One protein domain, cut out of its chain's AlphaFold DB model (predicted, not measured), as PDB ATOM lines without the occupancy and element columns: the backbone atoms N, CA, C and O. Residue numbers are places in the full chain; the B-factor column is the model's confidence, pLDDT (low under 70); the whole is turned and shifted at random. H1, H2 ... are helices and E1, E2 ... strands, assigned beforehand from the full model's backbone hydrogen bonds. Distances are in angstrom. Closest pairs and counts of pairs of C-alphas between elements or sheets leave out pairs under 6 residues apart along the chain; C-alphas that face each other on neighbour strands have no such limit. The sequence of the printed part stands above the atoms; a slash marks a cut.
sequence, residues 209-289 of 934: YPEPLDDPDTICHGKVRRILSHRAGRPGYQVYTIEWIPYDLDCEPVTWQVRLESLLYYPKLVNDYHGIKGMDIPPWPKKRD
ATOM      1  N   TYR A 209     152.111 165.982 213.108       59.31
ATOM      2  CA  TYR A 209     152.168 164.896 214.076       59.31
ATOM      3  C   TYR A 209     153.116 165.292 215.220       59.31
ATOM      4  O   TYR A 209     154.152 165.909 214.938       59.31
ATOM      5  N   PRO A 210     152.820 164.910 216.475       65.19
ATOM      6  CA  PRO A 210     153.800 165.009 217.550       65.19
ATOM      7  C   PRO A 210     155.074 164.239 217.174       65.19
ATOM      8  O   PRO A 210     155.045 163.336 216.325       65.19
ATOM      9  N   GLU A 211     156.197 164.589 217.805       69.75
ATOM     10  CA  GLU A 211     157.436 163.841 217.605       69.75
ATOM     11  C   GLU A 211     157.236 162.346 217.918       69.75
ATOM     12  O   GLU A 211     156.386 161.992 218.747       69.75
ATOM     13  N   PRO A 212     157.968 161.440 217.238       66.00
ATOM     14  CA  PRO A 212     157.801 160.017 217.471       66.00
ATOM     15  C   PRO A 212     158.084 159.661 218.930       66.00
ATOM     16  O   PRO A 212     159.123 160.055 219.452       66.00
ATOM     17  N   LEU A 213     157.200 158.894 219.576       63.81
ATOM     18  CA  LEU A 213     157.450 158.452 220.952       63.81
ATOM     19  C   LEU A 213     158.651 157.499 220.994       63.81
ATOM     20  O   LEU A 213     158.631 156.411 220.405       63.81
ATOM     21  N   ASP A 214     159.682 157.932 221.715       57.31
ATOM     22  CA  ASP A 214     160.929 157.193 221.920       57.31
ATOM     23  C   ASP A 214     160.805 156.107 222.996       57.31
ATOM     24  O   ASP A 214     161.541 155.120 222.944       57.31
ATOM     25  N   ASP A 215     159.857 156.253 223.925       57.72
ATOM     26  CA  ASP A 215     159.608 155.303 225.006       57.72
ATOM     27  C   ASP A 215     158.364 154.431 224.709       57.72
ATOM     28  O   ASP A 215     157.259 154.976 224.605       57.72
ATOM     29  N   PRO A 216     158.495 153.092 224.569       49.81
ATOM     30  CA  PRO A 216     157.350 152.194 224.393       49.81
ATOM     31  C   PRO A 216     156.346 152.248 225.548       49.81
ATOM     32  O   PRO A 216     155.153 152.035 225.315       49.81
ATOM     33  N   ASP A 217     156.799 152.521 226.770       49.44
ATOM     34  CA  ASP A 217     155.991 152.339 227.972       49.44
ATOM     35  C   ASP A 217     155.057 153.547 228.216       49.44
ATOM     36  O   ASP A 217     154.055 153.430 228.918       49.44
ATOM     37  N   THR A 218     155.263 154.664 227.503       57.66
ATOM     38  CA  THR A 218     154.276 155.765 227.406       57.66
ATOM     39  C   THR A 218     152.998 155.384 226.641       57.66
ATOM     40  O   THR A 218     151.977 156.054 226.767       57.66
ATOM     41  N   ILE A 219     153.019 154.282 225.881       61.69
ATOM     42  CA  ILE A 219     151.881 153.779 225.088       61.69
ATOM     43  C   ILE A 219     151.016 152.795 225.921       61.69
ATOM     44  O   ILE A 219     149.978 152.320 225.451       61.69
ATOM     45  N   CYS A 220     151.409 152.494 227.170       54.38
ATOM     46  CA  CYS A 220     150.812 151.452 228.022       54.38
ATOM     47  C   CYS A 220     149.297 151.574 228.256       54.38
ATOM     48  O   CYS A 220     148.630 150.552 228.413       54.38
ATOM     49  N   HIS A 221     148.736 152.784 228.223       75.44
ATOM     50  CA  HIS A 221     147.309 153.032 228.464       75.44
ATOM     51  C   HIS A 221     146.426 152.860 227.215       75.44
ATOM     52  O   HIS A 221     145.348 153.440 227.132       75.44
ATOM     53  N   GLY A 222     146.844 152.050 226.236       84.25
ATOM     54  CA  GLY A 222     145.997 151.725 225.091       84.25
ATOM     55  C   GLY A 222     146.519 150.618 224.180       84.25
ATOM     56  O   GLY A 222     147.546 149.973 224.418       84.25
ATOM     57  N   LYS A 223     145.784 150.398 223.092       91.56
ATOM     58  CA  LYS A 223     145.966 149.311 222.131       91.56
ATOM     59  C   LYS A 223     146.176 149.848 220.720       91.56
ATOM     60  O   LYS A 223     145.350 150.583 220.182       91.56
ATOM     61  N   VAL A 224     147.243 149.398 220.060       94.44
ATOM     62  CA  VAL A 224     147.463 149.677 218.632       94.44
ATOM     63  C   VAL A 224     146.412 148.928 217.801       94.44
ATOM     64  O   VAL A 224     146.372 147.695 217.810       94.44
ATOM     65  N   ARG A 225     145.558 149.664 217.077       94.75
ATOM     66  CA  ARG A 225     144.488 149.112 216.225       94.75
ATOM     67  C   ARG A 225     145.027 148.644 214.877       94.75
ATOM     68  O   ARG A 225     144.728 147.533 214.446       94.75
ATOM     69  N   ARG A 226     145.799 149.504 214.205       96.44
ATOM     70  CA  ARG A 226     146.419 149.261 212.889       96.44
ATOM     71  C   ARG A 226     147.567 150.237 212.632       96.44
ATOM     72  O   ARG A 226     147.612 151.314 213.218       96.44
ATOM     73  N   ILE A 227     148.457 149.882 211.708       97.38
ATOM     74  CA  ILE A 227     149.376 150.833 211.072       97.38
ATOM     75  C   ILE A 227     148.641 151.457 209.883       97.38
ATOM     76  O   ILE A 227     148.092 150.745 209.042       97.38
ATOM     77  N   LEU A 228     148.651 152.785 209.816       97.12
ATOM     78  CA  LEU A 228     148.100 153.576 208.717       97.12
ATOM     79  C   LEU A 228     149.155 153.773 207.620       97.12
ATOM     80  O   LEU A 228     148.913 153.518 206.438       97.12
ATOM     81  N   SER A 229     150.359 154.184 208.017       96.75
ATOM     82  CA  SER A 229     151.487 154.428 207.117       96.75
ATOM     83  C   SER A 229     152.822 154.151 207.809       96.75
ATOM     84  O   SER A 229     152.885 153.957 209.020       96.75
ATOM     85  N   HIS A 230     153.907 154.145 207.043       95.81
ATOM     86  CA  HIS A 230     155.262 154.143 207.578       95.81
ATOM     87  C   HIS A 230     156.131 155.089 206.738       95.81
ATOM     88  O   HIS A 230     155.797 155.390 205.588       95.81
ATOM     89  N   ARG A 231     157.234 155.563 207.315       93.69
ATOM     90  CA  ARG A 231     158.263 156.361 206.646       93.69
ATOM     91  C   ARG A 231     159.650 155.867 207.044       93.69
ATOM     92  O   ARG A 231     159.872 155.474 208.191       93.69
ATOM     93  N   ALA A 232     160.594 155.920 206.108       88.50
ATOM     94  CA  ALA A 232     162.008 155.809 206.447       88.50
ATOM     95  C   ALA A 232     162.386 156.979 207.373       88.50
ATOM     96  O   ALA A 232     162.044 158.131 207.092       88.50
ATOM     97  N   GLY A 233     163.028 156.672 208.499       83.00
ATOM     98  CA  GLY A 233     163.555 157.663 209.434       83.00
ATOM     99  C   GLY A 233     165.013 158.004 209.123       83.00
ATOM    100  O   GLY A 233     165.459 157.942 207.977       83.00
ATOM    101  N   ARG A 234     165.788 158.314 210.171       82.00
ATOM    102  CA  ARG A 234     167.260 158.324 210.077       82.00
ATOM    103  C   ARG A 234     167.764 156.917 209.681       82.00
ATOM    104  O   ARG A 234     167.080 155.940 209.993       82.00
ATOM    105  N   PRO A 235     168.938 156.779 209.030       74.88
ATOM    106  CA  PRO A 235     169.437 155.486 208.552       74.88
ATOM    107  C   PRO A 235     169.385 154.381 209.619       74.88
ATOM    108  O   PRO A 235     169.926 154.536 210.711       74.88
ATOM    109  N   GLY A 236     168.714 153.273 209.291       75.88
ATOM    110  CA  GLY A 236     168.485 152.139 210.195       75.88
ATOM    111  C   GLY A 236     167.146 152.144 210.946       75.88
ATOM    112  O   GLY A 236     166.761 151.093 211.448       75.88
ATOM    113  N   TYR A 237     166.408 153.260 210.977       84.56
ATOM    114  CA  TYR A 237     165.133 153.376 211.694       84.56
ATOM    115  C   TYR A 237     163.939 153.516 210.742       84.56
ATOM    116  O   TYR A 237     163.990 154.235 209.740       84.56
ATOM    117  N   GLN A 238     162.828 152.871 211.090       90.50
ATOM    118  CA  GLN A 238     161.529 153.042 210.437       90.50
ATOM    119  C   GLN A 238     160.535 153.624 211.443       90.50
ATOM    120  O   GLN A 238     160.448 153.146 212.576       90.50
ATOM    121  N   VAL A 239     159.790 154.645 211.021       94.81
ATOM    122  CA  VAL A 239     158.754 155.302 211.829       94.81
ATOM    123  C   VAL A 239     157.389 154.943 211.256       94.81
ATOM    124  O   VAL A 239     157.168 155.045 210.050       94.81
ATOM    125  N   TYR A 240     156.477 154.525 212.118       96.31
ATOM    126  CA  TYR A 240     155.151 154.019 211.789       96.31
ATOM    127  C   TYR A 240     154.093 154.994 212.278       96.31
ATOM    128  O   TYR A 240     154.068 155.319 213.459       96.31
ATOM    129  N   THR A 241     153.191 155.421 211.399       96.56
ATOM    130  CA  THR A 241     151.965 156.105 211.817       96.56
ATOM    131  C   THR A 241     150.941 155.035 212.164       96.56
ATOM    132  O   THR A 241     150.485 154.297 211.284       96.56
ATOM    133  N   ILE A 242     150.604 154.930 213.440       96.81
ATOM    134  CA  ILE A 242     149.608 154.008 213.977       96.81
ATOM    135  C   ILE A 242     148.303 154.725 214.293       96.81
ATOM    136  O   ILE A 242     148.282 155.923 214.553       96.81
ATOM    137  N   GLU A 243     147.224 153.955 214.314       96.00
ATOM    138  CA  GLU A 243     145.991 154.302 215.009       96.00
ATOM    139  C   GLU A 243     145.990 153.568 216.356       96.00
ATOM    140  O   GLU A 243     146.085 152.334 216.392       96.00
ATOM    141  N   TRP A 244     145.934 154.323 217.449       94.19
ATOM    142  CA  TRP A 244     145.986 153.842 218.828       94.19
ATOM    143  C   TRP A 244     144.678 154.197 219.535       94.19
ATOM    144  O   TRP A 244     144.196 155.320 219.431       94.19
ATOM    145  N   ILE A 245     144.087 153.220 220.217       92.50
ATOM    146  CA  ILE A 245     142.852 153.385 220.985       92.50
ATOM    147  C   ILE A 245     143.249 153.348 222.466       92.50
ATOM    148  O   ILE A 245     143.801 152.320 222.875       92.50
ATOM    149  N   PRO A 246     143.008 154.403 223.261       89.00
ATOM    150  CA  PRO A 246     143.159 154.347 224.717       89.00
ATOM    151  C   PRO A 246     142.328 153.212 225.338       89.00
ATOM    152  O   PRO A 246     141.365 152.736 224.741       89.00
ATOM    153  N   TYR A 247     142.688 152.751 226.535       83.81
ATOM    154  CA  TYR A 247     141.821 151.840 227.295       83.81
ATOM    155  C   TYR A 247     140.662 152.572 227.988       83.81
ATOM    156  O   TYR A 247     139.672 151.929 228.334       83.81
ATOM    157  N   ASP A 248     140.762 153.895 228.131       82.12
ATOM    158  CA  ASP A 248     139.678 154.763 228.592       82.12
ATOM    159  C   ASP A 248     138.586 154.834 227.513       82.12
ATOM    160  O   ASP A 248     138.845 155.210 226.367       82.12
ATOM    161  N   LEU A 249     137.375 154.400 227.872       63.59
ATOM    162  CA  LEU A 249     136.386 153.868 226.923       63.59
ATOM    163  C   LEU A 249     135.791 154.895 225.946       63.59
ATOM    164  O   LEU A 249     135.345 154.499 224.870       63.59
ATOM    165  N   ASP A 250     135.813 156.179 226.300       84.12
ATOM    166  CA  ASP A 250     135.158 157.261 225.551       84.12
ATOM    167  C   ASP A 250     136.126 158.071 224.662       84.12
ATOM    168  O   ASP A 250     135.722 159.018 223.985       84.12
ATOM    169  N   CYS A 251     137.415 157.718 224.639       83.25
ATOM    170  CA  CYS A 251     138.425 158.437 223.862       83.25
ATOM    171  C   CYS A 251     138.481 157.971 222.394       83.25
ATOM    172  O   CYS A 251     138.686 156.790 222.103       83.25
ATOM    173  N   GLU A 252     138.388 158.914 221.449       87.62
ATOM    174  CA  GLU A 252     138.528 158.613 220.018       87.62
ATOM    175  C   GLU A 252     139.919 158.032 219.658       87.62
ATOM    176  O   GLU A 252     140.922 158.373 220.294       87.62
ATOM    177  N   PRO A 253     140.032 157.186 218.609       90.38
ATOM    178  CA  PRO A 253     141.313 156.619 218.187       90.38
ATOM    179  C   PRO A 253     142.309 157.690 217.707       90.38
ATOM    180  O   PRO A 253     142.154 158.277 216.634       90.38
ATOM    181  N   VAL A 254     143.384 157.901 218.465       91.38
ATOM    182  CA  VAL A 254     144.417 158.902 218.168       91.38
ATOM    183  C   VAL A 254     145.423 158.352 217.152       91.38
ATOM    184  O   VAL A 254     145.884 157.212 217.253       91.38
ATOM    185  N   THR A 255     145.824 159.172 216.175       94.31
ATOM    186  CA  THR A 255     146.923 158.818 215.263       94.31
ATOM    187  C   THR A 255     148.272 159.261 215.827       94.31
ATOM    188  O   THR A 255     148.498 160.461 215.987       94.31
ATOM    189  N   TRP A 256     149.190 158.322 216.064       92.88
ATOM    190  CA  TRP A 256     150.523 158.604 216.615       92.88
ATOM    191  C   TRP A 256     151.632 158.096 215.694       92.88
ATOM    192  O   TRP A 256     151.464 157.091 215.004       92.88
ATOM    193  N   GLN A 257     152.790 158.757 215.687       94.00
ATOM    194  CA  GLN A 257     154.012 158.216 215.090       94.00
ATOM    195  C   GLN A 257     154.896 157.510 216.122       94.00
ATOM    196  O   GLN A 257     155.241 158.074 217.153       94.00
ATOM    197  N   VAL A 258     155.300 156.278 215.838       93.88
ATOM    198  CA  VAL A 258     156.088 155.443 216.755       93.88
ATOM    199  C   VAL A 258     157.258 154.794 216.025       93.88
ATOM    200  O   VAL A 258     157.209 154.597 214.808       93.88
ATOM    201  N   ARG A 259     158.333 154.458 216.740       93.12
ATOM    202  CA  ARG A 259     159.471 153.740 216.147       93.12
ATOM    203  C   ARG A 259     159.167 152.239 216.036       93.12
ATOM    204  O   ARG A 259     158.241 151.733 216.671       93.12
ATOM    205  N   LEU A 260     159.950 151.502 215.245       92.50
ATOM    206  CA  LEU A 260     159.828 150.037 215.157       92.50
ATOM    207  C   LEU A 260     160.090 149.359 216.516       92.50
ATOM    208  O   LEU A 260     159.459 148.356 216.845       92.50
ATOM    209  N   GLU A 261     160.981 149.942 217.319       89.62
ATOM    210  CA  GLU A 261     161.244 149.588 218.715       89.62
ATOM    211  C   GLU A 261     159.960 149.617 219.560       89.62
ATOM    212  O   GLU A 261     159.660 148.655 220.268       89.62
ATOM    213  N   SER A 262     159.149 150.670 219.429       89.75
ATOM    214  CA  SER A 262     157.898 150.838 220.176       89.75
ATOM    215  C   SER A 262     156.829 149.798 219.792       89.75
ATOM    216  O   SER A 262     155.901 149.533 220.554       89.75
ATOM    217  N   LEU A 263     156.969 149.148 218.629       91.81
ATOM    218  CA  LEU A 263     156.067 148.099 218.136       91.81
ATOM    219  C   LEU A 263     156.524 146.666 218.470       91.81
ATOM    220  O   LEU A 263     155.919 145.705 217.990       91.81
ATOM    221  N   LEU A 264     157.526 146.490 219.342       89.19
ATOM    222  CA  LEU A 264     158.032 145.176 219.782       89.19
ATOM    223  C   LEU A 264     156.980 144.249 220.428       89.19
ATOM    224  O   LEU A 264     157.206 143.038 220.487       89.19
ATOM    225  N   TYR A 265     155.855 144.785 220.913       88.06
ATOM    226  CA  TYR A 265     154.719 144.007 221.437       88.06
ATOM    227  C   TYR A 265     153.632 143.717 220.387       88.06
ATOM    228  O   TYR A 265     152.764 142.876 220.610       88.06
ATOM    229  N   TYR A 266     153.720 144.341 219.209       92.75
ATOM    230  CA  TYR A 266     152.760 144.228 218.109       92.75
ATOM    231  C   TYR A 266     153.359 143.593 216.827       92.75
ATOM    232  O   TYR A 266     153.025 144.030 215.721       92.75
ATOM    233  N   PRO A 267     154.207 142.540 216.895       94.19
ATOM    234  CA  PRO A 267     154.966 142.081 215.730       94.19
ATOM    235  C   PRO A 267     154.093 141.512 214.610       94.19
ATOM    236  O   PRO A 267     154.405 141.694 213.437       94.19
ATOM    237  N   LYS A 268     152.956 140.887 214.947       95.44
ATOM    238  CA  LYS A 268     151.973 140.452 213.944       95.44
ATOM    239  C   LYS A 268     151.425 141.638 213.144       95.44
ATOM    240  O   LYS A 268     151.268 141.524 211.941       95.44
ATOM    241  N   LEU A 269     151.168 142.769 213.796       95.88
ATOM    242  CA  LEU A 269     150.525 143.937 213.194       95.88
ATOM    243  C   LEU A 269     151.474 144.660 212.217       95.88
ATOM    244  O   LEU A 269     151.040 145.074 211.144       95.88
ATOM    245  N   VAL A 270     152.777 144.705 212.526       96.00
ATOM    246  CA  VAL A 270     153.828 145.112 211.569       96.00
ATOM    247  C   VAL A 270     153.935 144.114 210.411       96.00
ATOM    248  O   VAL A 270     153.902 144.533 209.256       96.00
ATOM    249  N   ASN A 271     154.010 142.806 210.683       96.19
ATOM    250  CA  ASN A 271     154.130 141.787 209.631       96.19
ATOM    251  C   ASN A 271     152.921 141.787 208.672       96.19
ATOM    252  O   ASN A 271     153.108 141.722 207.459       96.19
ATOM    253  N   ASP A 272     151.699 141.895 209.203       97.00
ATOM    254  CA  ASP A 272     150.459 141.973 208.424       97.00
ATOM    255  C   ASP A 272     150.453 143.243 207.545       97.00
ATOM    256  O   ASP A 272     150.136 143.168 206.358       97.00
ATOM    257  N   TYR A 273     150.868 144.400 208.086       97.56
ATOM    258  CA  TYR A 273     150.995 145.651 207.324       97.56
ATOM    259  C   TYR A 273     152.018 145.545 206.182       97.56
ATOM    260  O   TYR A 273     151.717 145.933 205.052       97.56
ATOM    261  N   HIS A 274     153.208 144.992 206.447       96.06
ATOM    262  CA  HIS A 274     154.240 144.783 205.422       96.06
ATOM    263  C   HIS A 274     153.780 143.807 204.337       96.06
ATOM    264  O   HIS A 274     153.929 144.107 203.153       96.06
ATOM    265  N   GLY A 275     153.117 142.711 204.720       97.12
ATOM    266  CA  GLY A 275     152.516 141.760 203.780       97.12
ATOM    267  C   GLY A 275     151.454 142.397 202.877       97.12
ATOM    268  O   GLY A 275     151.486 142.197 201.665       97.12
ATOM    269  N   ILE A 276     150.563 143.228 203.434       96.69
ATOM    270  CA  ILE A 276     149.545 143.980 202.671       96.69
ATOM    271  C   ILE A 276     150.183 145.002 201.714       96.69
ATOM    272  O   ILE A 276     149.626 145.288 200.655       96.69
ATOM    273  N   LYS A 277     151.344 145.565 202.068       95.94
ATOM    274  CA  LYS A 277     152.075 146.536 201.240       95.94
ATOM    275  C   LYS A 277     153.098 145.911 200.283       95.94
ATOM    276  O   LYS A 277     153.706 146.655 199.521       95.94
ATOM    277  N   GLY A 278     153.278 144.587 200.294       95.75
ATOM    278  CA  GLY A 278     154.262 143.898 199.451       95.75
ATOM    279  C   GLY A 278     155.716 144.230 199.804       95.75
ATOM    280  O   GLY A 278     156.561 144.277 198.914       95.75
ATOM    281  N   MET A 279     155.997 144.506 201.080       93.62
ATOM    282  CA  MET A 279     157.304 144.947 201.574       93.62
ATOM    283  C   MET A 279     157.997 143.855 202.398       93.62
ATOM    284  O   MET A 279     157.337 143.045 203.053       93.62
ATOM    285  N   ASP A 280     159.331 143.859 202.397       94.44
ATOM    286  CA  ASP A 280     160.126 142.966 203.243       94.44
ATOM    287  C   ASP A 280     159.935 143.298 204.729       94.44
ATOM    288  O   ASP A 280     160.120 144.440 205.154       94.44
ATOM    289  N   ILE A 281     159.625 142.271 205.531       92.62
ATOM    290  CA  ILE A 281     159.503 142.392 206.990       92.62
ATOM    291  C   ILE A 281     160.804 142.995 207.541       92.62
ATOM    292  O   ILE A 281     161.881 142.435 207.307       92.62
ATOM    293  N   PRO A 282     160.738 144.109 208.292       90.88
ATOM    294  CA  PRO A 282     161.935 144.805 208.720       90.88
ATOM    295  C   PRO A 282     162.741 143.951 209.705       90.88
ATOM    296  O   PRO A 282     162.163 143.187 210.490       90.88
ATOM    297  N   PRO A 283     164.079 144.089 209.723       90.44
ATOM    298  CA  PRO A 283     164.900 143.448 210.732       90.44
ATOM    299  C   PRO A 283     164.542 144.044 212.095       90.44
ATOM    300  O   PRO A 283     164.952 145.156 212.420       90.44
ATOM    301  N   TRP A 284     163.763 143.299 212.882       88.06
ATOM    302  CA  TRP A 284     163.359 143.712 214.221       88.06
ATOM    303  C   TRP A 284     164.578 144.174 215.024       88.06
ATOM    304  O   TRP A 284     165.565 143.425 215.088       88.06
ATOM    305  N   PRO A 285     164.537 145.370 215.645       81.94
ATOM    306  CA  PRO A 285     165.612 145.816 216.509       81.94
ATOM    307  C   PRO A 285     165.789 144.750 217.583       81.94
ATOM    308  O   PRO A 285     164.862 144.447 218.341       81.94
ATOM    309  N   LYS A 286     166.971 144.121 217.605       78.69
ATOM    310  CA  LYS A 286     167.312 143.131 218.630       78.69
ATOM    311  C   LYS A 286     167.054 143.806 219.963       78.69
ATOM    312  O   LYS A 286     167.712 144.814 220.232       78.69
ATOM    313  N   LYS A 287     166.110 143.278 220.757       67.56
ATOM    314  CA  LYS A 287     165.796 143.839 222.075       67.56
ATOM    315  C   LYS A 287     167.124 144.066 222.785       67.56
ATOM    316  O   LYS A 287     167.879 143.114 222.994       67.56
ATOM    317  N   ARG A 288     167.440 145.329 223.083       62.81
ATOM    318  CA  ARG A 288     168.571 145.670 223.943       62.81
ATOM    319  C   ARG A 288     168.151 145.273 225.346       62.81
ATOM    320  O   ARG A 288     167.704 146.121 226.106       62.81
ATOM    321  N   ASP A 289     168.224 143.967 225.611       64.56
ATOM    322  CA  ASP A 289     168.074 143.318 226.909       64.56
ATOM    323  C   ASP A 289     168.632 144.258 227.982       64.56
ATOM    324  O   ASP A 289     169.857 144.362 228.070       64.56
TER     325      ASP A 289
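AT A GLANCE: This is residues 209 to 289 of the 934 residues of an uncharacterized protein of Pyronema omphalodes (strain CBS 100304) (UniProt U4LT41). A strongly twisted three-stranded sheet, E1 E2 E3, has helix H2 over its edge strand E1, short H1 grazing it and a tail, residues 278 to 289. The 81 printed residues run H1, E1, E2, E3, H2, the strands an antiparallel meander, each neighbour to the one before. The class is mixed; the whole is compact, radius of gyration of the C-alphas 12.4 A, spanning 36 by 29 by 23 A.

IN THESE COORDINATES: H1, residues 216 to 219, begins at C-alpha (157.350, 152.194, 224.393). E1, 222 to 232, is 24.9 A long and bends at 226; E2, 238 to 246, is 23.3 A; E3, 254 to 259, 16.0 A. H2, 267 to 277, 15.4 A, ends at C-alpha (152.075, 146.536, 201.240).

HOW THE PARTS SIT: Hairpin E1 and E2 has N 225 and O 243 at 2.8 A; hairpin E2 and E3, N 242 and O 256 at 2.8 A. H2 is slantwise over E1, height over the sheet 9.4 A; closest C-alphas, Ile 227 and Tyr 273, 6.6 A. H2 has every O i to N i+4 pair within hydrogen-bond range; H1 is too short. H1 and H2 are apart.

THE WHOLE: The printed part has no cut or long link; pLDDT is under 70 at 209 to 220, 249 and 287 to 289.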